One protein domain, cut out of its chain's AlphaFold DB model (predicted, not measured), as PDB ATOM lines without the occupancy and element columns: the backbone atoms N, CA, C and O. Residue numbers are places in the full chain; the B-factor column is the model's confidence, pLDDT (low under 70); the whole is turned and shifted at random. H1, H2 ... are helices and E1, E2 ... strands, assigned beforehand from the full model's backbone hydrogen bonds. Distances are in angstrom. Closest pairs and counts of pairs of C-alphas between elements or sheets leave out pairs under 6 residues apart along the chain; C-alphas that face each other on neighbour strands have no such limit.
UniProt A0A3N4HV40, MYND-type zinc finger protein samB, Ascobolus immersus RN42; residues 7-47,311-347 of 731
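What this domain is: This is residues 7 to 47 and 311 to 347 of the 731 residues of the protein "MYND-type zinc finger protein samB" of Ascobolus immersus RN42 (UniProt A0A3N4HV40). A winding, mostly unnamed stretch, residues 7 to 39, lies beside the first turns of one long helix, H3; the shorter H2 turns off beyond that end, and residues 40 to 47 stick out as a free tail. The 78 printed residues, under half in named elements, run E1, H1, H2, H3: mostly helix, only just loose and close to compact, radius of gyration of the C-alphas 14.1 A, spans 36 by 34 by 26 A.

How they stand to each other: E1, residues 11 to 13, pairs with no named strand; residues 7 to 8 pair antiparallel with its residues 11 to 12. H1, residues 28 to 31, only just touches H3, residues 329 to 346, with 3 pairs of C-alphas within 8 A, H3 with residues 329 to 333 alone; the closest C-alphas, of Phe 30 and Glu 330, are 5.9 A apart. H2, residues 313 to 322, is apart from E1, H1 and H3. Every O i to N i+4 pair is within hydrogen-bond range in H3, 4 of 6 in H2; H1 is too short for one.

Where its parts are: E1 begins at C-alpha 11 (19.658, 100.359, 24.440). H2 measures 14.5 A and H3 25.5 A, ending at C-alpha 346 (24.041, 94.119, -6.441).

The domain as a whole: Residues 48 to 310 are not printed; C-alphas 47 and 311 are 21.0 A apart. E1 to H1 is a long link. Residue 311 is under pLDDT 70.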
ATOM      1  N   ALA A   7      23.769 104.451  20.915       96.25
ATOM      2  CA  ALA A   7      23.166 104.204  22.226       96.25
ATOM      3  C   ALA A   7      22.023 105.203  22.468       96.25
ATOM      4  O   ALA A   7      22.196 106.398  22.225       96.25
ATOM      5  N   HIS A   8      20.870 104.724  22.938       96.81
ATOM      6  CA  HIS A   8      19.690 105.541  23.244       96.81
ATOM      7  C   HIS A   8      18.845 104.865  24.335       96.81
ATOM      8  O   HIS A   8      18.526 103.687  24.204       96.81
ATOM      9  N   GLU A   9      18.503 105.579  25.413       93.31
ATOM     10  CA  GLU A   9      17.791 105.033  26.595       93.31
ATOM     11  C   GLU A   9      18.379 103.699  27.107       93.31
ATOM     12  O   GLU A   9      17.675 102.713  27.328       93.31
ATOM     13  N   GLY A  10      19.713 103.634  27.206       94.06
ATOM     14  CA  GLY A  10      20.462 102.438  27.619       94.06
ATOM     15  C   GLY A  10      20.487 101.284  26.604       94.06
ATOM     16  O   GLY A  10      21.182 100.296  26.830       94.06
ATOM     17  N   LYS A  11      19.769 101.393  25.479       93.88
ATOM     18  CA  LYS A  11      19.658 100.359  24.440       93.88
ATOM     19  C   LYS A  11      20.560 100.672  23.248       93.88
ATOM     20  O   LYS A  11      20.755 101.832  22.882       93.88
ATOM     21  N   THR A  12      21.061  99.627  22.592       95.19
ATOM     22  CA  THR A  12      21.665  99.746  21.258       95.19
ATOM     23  C   THR A  12      20.557  99.895  20.220       95.19
ATOM     24  O   THR A  12      19.607  99.116  20.213       95.19
ATOM     25  N   VAL A  13      20.678 100.883  19.334       95.69
ATOM     26  CA  VAL A  13      19.717 101.163  18.259       95.69
ATOM     27  C   VAL A  13      20.440 101.400  16.935       95.69
ATOM     28  O   VAL A  13      21.526 101.978  16.893       95.69
ATOM     29  N   TRP A  14      19.835 100.977  15.827       95.25
ATOM     30  CA  TRP A  14      20.477 100.978  14.503       95.25
ATOM     31  C   TRP A  14      20.020 102.123  13.595       95.25
ATOM     32  O   TRP A  14      20.241 102.097  12.388       95.25
ATOM     33  N   VAL A  15      19.392 103.148  14.170       94.00
ATOM     34  CA  VAL A  15      18.967 104.392  13.512       94.00
ATOM     35  C   VAL A  15      19.096 105.550  14.501       94.00
ATOM     36  O   VAL A  15      19.072 105.337  15.711       94.00
ATOM     37  N   LYS A  16      19.230 106.790  14.013       93.56
ATOM     38  CA  LYS A  16      19.284 107.963  14.896       93.56
ATOM     39  C   LYS A  16      17.880 108.311  15.405       93.56
ATOM     40  O   LYS A  16      17.060 108.841  14.651       93.56
ATOM     41  N   ILE A  17      17.655 108.022  16.684       94.81
ATOM     42  CA  ILE A  17      16.450 108.349  17.453       94.81
ATOM     43  C   ILE A  17      16.464 109.836  17.857       94.81
ATOM     44  O   ILE A  17      17.526 110.460  17.950       94.81
ATOM     45  N   HIS A  18      15.290 110.435  18.068       96.00
ATOM     46  CA  HIS A  18      15.167 111.773  18.649       96.00
ATOM     47  C   HIS A  18      15.377 111.719  20.180       96.00
ATOM     48  O   HIS A  18      14.761 110.869  20.819       96.00
ATOM     49  N   PRO A  19      16.134 112.639  20.821       96.56
ATOM     50  CA  PRO A  19      16.454 112.578  22.261       96.56
ATOM     51  C   PRO A  19      15.281 112.601  23.263       96.56
ATOM     52  O   PRO A  19      15.521 112.553  24.460       96.56
ATOM     53  N   LYS A  20      14.029 112.722  22.799       96.62
ATOM     54  CA  LYS A  20      12.801 112.636  23.619       96.62
ATOM     55  C   LYS A  20      11.869 111.474  23.226       96.62
ATOM     56  O   LYS A  20      10.736 111.427  23.690       96.62
ATOM     57  N   ASP A  21      12.285 110.596  22.312       95.94
ATOM     58  CA  ASP A  21      11.539 109.378  21.970       95.94
ATOM     59  C   ASP A  21      11.943 108.281  22.958       95.94
ATOM     60  O   ASP A  21      13.048 107.750  22.886       95.94
ATOM     61  N   THR A  22      11.054 107.955  23.894       95.38
ATOM     62  CA  THR A  22      11.278 106.966  24.963       95.38
ATOM     63  C   THR A  22      11.365 105.520  24.456       95.38
ATOM     64  O   THR A  22      11.502 104.597  25.258       95.38
ATOM     65  N   LEU A  23      11.231 105.292  23.139       93.75
ATOM     66  CA  LEU A  23      11.043 103.980  22.503       93.75
ATOM     67  C   LEU A  23       9.779 103.235  22.982       93.75
ATOM     68  O   LEU A  23       9.552 102.083  22.623       93.75
ATOM     69  N   GLU A  24       8.920 103.887  23.765       92.81
ATOM     70  CA  GLU A  24       7.692 103.307  24.300       92.81
ATOM     71  C   GLU A  24       6.705 102.987  23.165       92.81
ATOM     72  O   GLU A  24       6.399 103.841  22.319       92.81
ATOM     73  N   GLY A  25       6.216 101.745  23.144       88.25
ATOM     74  CA  GLY A  25       5.339 101.215  22.096       88.25
ATOM     75  C   GLY A  25       6.037 100.877  20.772       88.25
ATOM     76  O   GLY A  25       5.344 100.589  19.799       88.25
ATOM     77  N   ILE A  26       7.376 100.938  20.681       88.12
ATOM     78  CA  ILE A  26       8.084 100.487  19.471       88.12
ATOM     79  C   ILE A  26       8.052  98.957  19.398       88.12
ATOM     80  O   ILE A  26       8.265  98.279  20.405       88.12
ATOM     81  N   ASN A  27       7.824  98.393  18.210       84.94
ATOM     82  CA  ASN A  27       8.001  96.956  18.023       84.94
ATOM     83  C   ASN A  27       9.502  96.612  18.190       84.94
ATOM     84  O   ASN A  27      10.327  97.249  17.522       84.94
ATOM     85  N   PRO A  28       9.880  95.624  19.031       89.00
ATOM     86  CA  PRO A  28      11.278  95.252  19.263       89.00
ATOM     87  C   PRO A  28      12.091  94.954  17.997       89.00
ATOM     88  O   PRO A  28      13.306  95.150  18.007       89.00
ATOM     89  N   VAL A  29      11.447  94.554  16.890       86.06
ATOM     90  CA  VAL A  29      12.117  94.323  15.598       86.06
ATOM     91  C   VAL A  29      12.932  95.538  15.134       86.06
ATOM     92  O   VAL A  29      14.069  95.377  14.693       86.06
ATOM     93  N   PHE A  30      12.430  96.760  15.341       88.62
ATOM     94  CA  PHE A  30      13.093  98.006  14.931       88.62
ATOM     95  C   PHE A  30      14.313  98.375  15.799       88.62
ATOM     96  O   PHE A  30      15.029  99.334  15.499       88.62
ATOM     97  N   LEU A  31      14.573  97.610  16.867       90.94
ATOM     98  CA  LEU A  31      15.772  97.707  17.706       90.94
ATOM     99  C   LEU A  31      16.861  96.690  17.294       90.94
ATOM    100  O   LEU A  31      18.000  96.800  17.745       90.94
ATOM    101  N   THR A  32      16.544  95.725  16.422       91.88
ATOM    102  CA  THR A  32      17.497  94.719  15.906       91.88
ATOM    103  C   THR A  32      18.375  95.272  14.774       91.88
ATOM    104  O   THR A  32      18.065  96.325  14.207       91.88
ATOM    105  N   ASN A  33      19.476  94.589  14.429       94.00
ATOM    106  CA  ASN A  33      20.339  95.010  13.322       94.00
ATOM    107  C   ASN A  33      19.619  94.812  11.966       94.00
ATOM    108  O   ASN A  33      19.357  93.669  11.588       94.00
ATOM    109  N   PRO A  34      19.348  95.877  11.182       91.38
ATOM    110  CA  PRO A  34      18.664  95.765   9.892       91.38
ATOM    111  C   PRO A  34      19.473  95.028   8.807       91.38
ATOM    112  O   PRO A  34      18.915  94.716   7.758       91.38
ATOM    113  N   GLU A  35      20.767  94.748   9.013       91.06
ATOM    114  CA  GLU A  35      21.549  93.884   8.107       91.06
ATOM    115  C   GLU A  35      21.458  92.385   8.458       91.06
ATOM    116  O   GLU A  35      21.740  91.546   7.604       91.06
ATOM    117  N   GLU A  36      21.027  92.051   9.678       90.38
ATOM    118  CA  GLU A  36      20.833  90.677  10.175       90.38
ATOM    119  C   GLU A  36      19.346  90.285  10.253       90.38
ATOM    120  O   GLU A  36      19.018  89.155  10.610       90.38
ATOM    121  N   TYR A  37      18.434  91.207   9.925       88.06
ATOM    122  CA  TYR A  37      16.996  90.978  10.015       88.06
ATOM    123  C   TYR A  37      16.539  89.806   9.136       88.06
ATOM    124  O   TYR A  37      16.616  89.852   7.906       88.06
ATOM    125  N   VAL A  38      15.991  88.783   9.793       84.56
ATOM    126  CA  VAL A  38      15.248  87.692   9.163       84.56
ATOM    127  C   VAL A  38      13.752  87.974   9.349       84.56
ATOM    128  O   VAL A  38      13.265  87.905  10.481       84.56
ATOM    129  N   PRO A  39      13.006  88.312   8.281       82.25
ATOM    130  CA  PRO A  39      11.561  88.464   8.366       82.25
ATOM    131  C   PRO A  39      10.874  87.133   8.668       82.25
ATOM    132  O   PRO A  39      11.398  86.055   8.395       82.25
ATOM    133  N   GLN A  40       9.686  87.225   9.255       81.25
ATOM    134  CA  GLN A  40       8.934  86.079   9.755       81.25
ATOM    135  C   GLN A  40       7.795  85.723   8.794       81.25
ATOM    136  O   GLN A  40       7.250  86.588   8.105       81.25
ATOM    137  N   ARG A  41       7.422  84.438   8.764       85.31
ATOM    138  CA  ARG A  41       6.158  84.007   8.156       85.31
ATOM    139  C   ARG A  41       5.023  84.306   9.124       85.31
ATOM    140  O   ARG A  41       5.111  83.956  10.299       85.31
ATOM    141  N   ASN A  42       3.948  84.886   8.614       82.00
ATOM    142  CA  ASN A  42       2.677  84.951   9.312       82.00
ATOM    143  C   ASN A  42       2.172  83.504   9.537       82.00
ATOM    144  O   ASN A  42       2.069  82.749   8.567       82.00
ATOM    145  N   PRO A  43       1.874  83.082  10.781       81.62
ATOM    146  CA  PRO A  43       1.544  81.689  11.087       81.62
ATOM    147  C   PRO A  43       0.109  81.301  10.699       81.62
ATOM    148  O   PRO A  43      -0.185  80.114  10.611       81.62
ATOM    149  N   GLU A  44      -0.780  82.270  10.453       81.62
ATOM    150  CA  GLU A  44      -2.160  82.024  10.006       81.62
ATOM    151  C   GLU A  44      -2.232  81.772   8.490       81.62
ATOM    152  O   GLU A  44      -3.065  81.000   8.022       81.62
ATOM    153  N   THR A  45      -1.354  82.419   7.715       82.62
ATOM    154  CA  THR A  45      -1.346  82.369   6.237       82.62
ATOM    155  C   THR A  45      -0.173  81.587   5.642       82.62
ATOM    156  O   THR A  45      -0.198  81.254   4.459       82.62
ATOM    157  N   GLY A  46       0.884  81.332   6.419       87.31
ATOM    158  CA  GLY A  46       2.153  80.753   5.955       87.31
ATOM    159  C   GLY A  46       3.011  81.692   5.091       87.31
ATOM    160  O   GLY A  46       4.112  81.317   4.675       87.31
ATOM    161  N   MET A  47       2.541  82.908   4.807       87.56
ATOM    162  CA  MET A  47       3.162  83.854   3.875       87.56
ATOM    163  C   MET A  47       4.169  84.774   4.579       87.56
ATOM    164  O   MET A  47       4.053  85.050   5.771       87.56
ATOM    165  N   ILE A 311       1.358 100.549  14.384       62.84
ATOM    166  CA  ILE A 311       1.993 101.286  15.465       62.84
ATOM    167  C   ILE A 311       0.928 101.517  16.540       62.84
ATOM    168  O   ILE A 311      -0.185 101.947  16.221       62.84
ATOM    169  N   ASP A 312       1.286 101.276  17.804       75.44
ATOM    170  CA  ASP A 312       0.474 101.645  18.968       75.44
ATOM    171  C   ASP A 312      -0.077 103.087  18.827       75.44
ATOM    172  O   ASP A 312       0.697 103.994  18.506       75.44
ATOM    173  N   PRO A 313      -1.381 103.353  19.049       79.81
ATOM    174  CA  PRO A 313      -1.956 104.680  18.824       79.81
ATOM    175  C   PRO A 313      -1.296 105.814  19.623       79.81
ATOM    176  O   PRO A 313      -1.222 106.943  19.124       79.81
ATOM    177  N   ALA A 314      -0.779 105.545  20.830       85.25
ATOM    178  CA  ALA A 314      -0.051 106.547  21.605       85.25
ATOM    179  C   ALA A 314       1.337 106.817  20.998       85.25
ATOM    180  O   ALA A 314       1.691 107.983  20.795       85.25
ATOM    181  N   ARG A 315       2.082 105.781  20.589       88.62
ATOM    182  CA  ARG A 315       3.327 105.928  19.820       88.62
ATOM    183  C   ARG A 315       3.088 106.647  18.494       88.62
ATOM    184  O   ARG A 315       3.820 107.589  18.205       88.62
ATOM    185  N   ALA A 316       2.051 106.299  17.736       84.00
ATOM    186  CA  ALA A 316       1.696 106.959  16.478       84.00
ATOM    187  C   ALA A 316       1.423 108.467  16.666       84.00
ATOM    188  O   ALA A 316       1.790 109.282  15.817       84.00
ATOM    189  N   LYS A 317       0.839 108.859  17.807       86.38
ATOM    190  CA  LYS A 317       0.679 110.266  18.207       86.38
ATOM    191  C   LYS A 317       2.011 110.908  18.627       86.38
ATOM    192  O   LYS A 317       2.287 112.029  18.203       86.38
ATOM    193  N   ARG A 318       2.855 110.209  19.404       90.88
ATOM    194  CA  ARG A 318       4.191 110.684  19.828       90.88
ATOM    195  C   ARG A 318       5.128 110.923  18.640       90.88
ATOM    196  O   ARG A 318       5.696 112.006  18.531       90.88
ATOM    197  N   ILE A 319       5.271 109.960  17.726       89.38
ATOM    198  CA  ILE A 319       6.224 110.063  16.607       89.38
ATOM    199  C   ILE A 319       5.867 111.204  15.646       89.38
ATOM    200  O   ILE A 319       6.767 111.903  15.195       89.38
ATOM    201  N   ARG A 320       4.576 111.499  15.425       86.94
ATOM    202  CA  ARG A 320       4.144 112.677  14.641       86.94
ATOM    203  C   ARG A 320       4.591 114.013  15.247       86.94
ATOM    204  O   ARG A 320       4.795 114.968  14.507       86.94
ATOM    205  N   PHE A 321       4.743 114.091  16.570       93.06
ATOM    206  CA  PHE A 321       5.233 115.290  17.256       93.06
ATOM    207  C   PHE A 321       6.769 115.360  17.303       93.06
ATOM    208  O   PHE A 321       7.340 116.443  17.205       93.06
ATOM    209  N   LEU A 322       7.448 114.215  17.438       94.00
ATOM    210  CA  LEU A 322       8.915 114.140  17.543       94.00
ATOM    211  C   LEU A 322       9.637 114.120  16.184       94.00
ATOM    212  O   LEU A 322      10.804 114.504  16.109       94.00
ATOM    213  N   TYR A 323       8.951 113.706  15.118       91.88
ATOM    214  CA  TYR A 323       9.462 113.630  13.746       91.88
ATOM    215  C   TYR A 323       8.485 114.314  12.755       91.88
ATOM    216  O   TYR A 323       7.990 113.677  11.829       91.88
ATOM    217  N   PRO A 324       8.159 115.614  12.929       87.00
ATOM    218  CA  PRO A 324       7.069 116.272  12.193       87.00
ATOM    219  C   PRO A 324       7.357 116.519  10.701       87.00
ATOM    220  O   PRO A 324       6.444 116.845   9.947       87.00
ATOM    221  N   THR A 325       8.620 116.417  10.273       81.81
ATOM    222  CA  THR A 325       9.089 116.785   8.921       81.81
ATOM    223  C   THR A 325      10.087 115.786   8.323       81.81
ATOM    224  O   THR A 325      10.760 116.097   7.342       81.81
ATOM    225  N   GLY A 326      10.223 114.589   8.899       83.81
ATOM    226  CA  GLY A 326      11.191 113.599   8.428       83.81
ATOM    227  C   GLY A 326      10.913 112.195   8.949       83.81
ATOM    228  O   GLY A 326      10.142 112.016   9.882       83.81
ATOM    229  N   GLU A 327      11.577 111.214   8.340       87.31
ATOM    230  CA  GLU A 327      11.376 109.784   8.597       87.31
ATOM    231  C   GLU A 327      11.478 109.440  10.099       87.31
ATOM    232  O   GLU A 327      12.417 109.843  10.798       87.31
ATOM    233  N   THR A 328      10.531 108.654  10.590       89.88
ATOM    234  CA  THR A 328      10.515 108.038  11.924       89.88
ATOM    235  C   THR A 328      11.620 106.971  12.063       89.88
ATOM    236  O   THR A 328      12.247 106.585  11.068       89.88
ATOM    237  N   PRO A 329      11.933 106.489  13.283       90.31
ATOM    238  CA  PRO A 329      12.900 105.409  13.484       90.31
ATOM    239  C   PRO A 329      12.571 104.150  12.683       90.31
ATOM    240  O   PRO A 329      13.452 103.592  12.031       90.31
ATOM    241  N   GLU A 330      11.303 103.750  12.694       88.31
ATOM    242  CA  GLU A 330      10.776 102.592  11.978       88.31
ATOM    243  C   GLU A 330      10.996 102.715  10.459       88.31
ATOM    244  O   GLU A 330      11.556 101.812   9.836       88.31
ATOM    245  N   GLU A 331      10.669 103.869   9.869       87.12
ATOM    246  CA  GLU A 331      10.886 104.151   8.441       87.12
ATOM    247  C   GLU A 331      12.372 104.108   8.061       87.12
ATOM    248  O   GLU A 331      12.752 103.447   7.089       87.12
ATOM    249  N   LYS A 332      13.238 104.737   8.869       90.19
ATOM    250  CA  LYS A 332      14.701 104.692   8.693       90.19
ATOM    251  C   LYS A 332      15.256 103.272   8.807       90.19
ATOM    252  O   LYS A 332      16.240 102.946   8.141       90.19
ATOM    253  N   TRP A 333      14.666 102.438   9.663       91.44
ATOM    254  CA  TRP A 333      15.097 101.059   9.867       91.44
ATOM    255  C   TRP A 333      14.708 100.195   8.662       91.44
ATOM    256  O   TRP A 333      15.576  99.533   8.092       91.44
ATOM    257  N   VAL A 334      13.464 100.301   8.176       87.56
ATOM    258  CA  VAL A 334      13.010  99.609   6.953       87.56
ATOM    259  C   VAL A 334      13.815 100.073   5.730       87.56
ATOM    260  O   VAL A 334      14.244  99.249   4.923       87.56
ATOM    261  N   ALA A 335      14.131 101.368   5.627       88.81
ATOM    262  CA  ALA A 335      15.022 101.888   4.587       88.81
ATOM    263  C   ALA A 335      16.456 101.320   4.681       88.81
ATOM    264  O   ALA A 335      17.095 101.088   3.650       88.81
ATOM    265  N   ARG A 336      16.971 101.036   5.891       91.19
ATOM    266  CA  ARG A 336      18.258 100.336   6.070       91.19
ATOM    267  C   ARG A 336      18.188  98.868   5.647       91.19
ATOM    268  O   ARG A 336      19.115  98.441   4.959       91.19
ATOM    269  N   VAL A 337      17.113  98.138   5.972       90.38
ATOM    270  CA  VAL A 337      16.877  96.758   5.488       90.38
ATOM    271  C   VAL A 337      16.853  96.735   3.957       90.38
ATOM    272  O   VAL A 337      17.615  95.995   3.331       90.38
ATOM    273  N   ALA A 338      16.066  97.620   3.337       90.19
ATOM    274  CA  ALA A 338      15.983  97.743   1.884       90.19
ATOM    275  C   ALA A 338      17.346  98.058   1.248       90.19
ATOM    276  O   ALA A 338      17.754  97.410   0.281       90.19
ATOM    277  N   ALA A 339      18.108  98.992   1.824       91.06
ATOM    278  CA  ALA A 339      19.452  99.304   1.349       91.06
ATOM    279  C   ALA A 339      20.433  98.124   1.523       91.06
ATOM    280  O   ALA A 339      21.294  97.922   0.664       91.06
ATOM    281  N   ALA A 340      20.319  97.339   2.601       91.06
ATOM    282  CA  ALA A 340      21.144  96.155   2.849       91.06
ATOM    283  C   ALA A 340      20.841  95.027   1.852       91.06
ATOM    284  O   ALA A 340      21.761  94.511   1.210       91.06
ATOM    285  N   ARG A 341      19.559  94.719   1.616       91.50
ATOM    286  CA  ARG A 341      19.134  93.785   0.561       91.50
ATOM    287  C   ARG A 341      19.575  94.270  -0.820       91.50
ATOM    288  O   ARG A 341      20.113  93.480  -1.591       91.50
ATOM    289  N   GLY A 342      19.438  95.566  -1.108       91.69
ATOM    290  CA  GLY A 342      19.934  96.184  -2.340       91.69
ATOM    291  C   GLY A 342      21.443  95.993  -2.533       91.69
ATOM    292  O   GLY A 342      21.871  95.608  -3.621       91.69
ATOM    293  N   ARG A 343      22.260  96.165  -1.481       92.00
ATOM    294  CA  ARG A 343      23.700  95.834  -1.514       92.00
ATOM    295  C   ARG A 343      23.944  94.344  -1.767       92.00
ATOM    296  O   ARG A 343      24.789  94.011  -2.589       92.00
ATOM    297  N   LYS A 344      23.193  93.455  -1.104       91.06
ATOM    298  CA  LYS A 344      23.313  91.994  -1.262       91.06
ATOM    299  C   LYS A 344      22.955  91.530  -2.678       91.06
ATOM    300  O   LYS A 344      23.651  90.680  -3.220       91.06
ATOM    301  N   ILE A 345      21.922  92.094  -3.304       90.69
ATOM    302  CA  ILE A 345      21.551  91.770  -4.691       90.69
ATOM    303  C   ILE A 345      22.620  92.268  -5.681       90.69
ATOM    304  O   ILE A 345      23.013  91.552  -6.601       90.69
ATOM    305  N   ASN A 346      23.121  93.488  -5.490       88.12
ATOM    306  CA  ASN A 346      24.041  94.119  -6.441       88.12
ATOM    307  C   ASN A 346      25.527  93.755  -6.224       88.12
ATOM    308  O   ASN A 346      26.379  94.292  -6.930       88.12
ATOM    309  N   CYS A 347      25.870  92.859  -5.288       91.75
ATOM    310  CA  CYS A 347      27.258  92.428  -5.097       91.75
ATOM    311  C   CYS A 347      27.694  91.385  -6.142       91.75
ATOM    312  O   CYS A 347      26.923  90.511  -6.542       91.75
TER     313      CYS A 347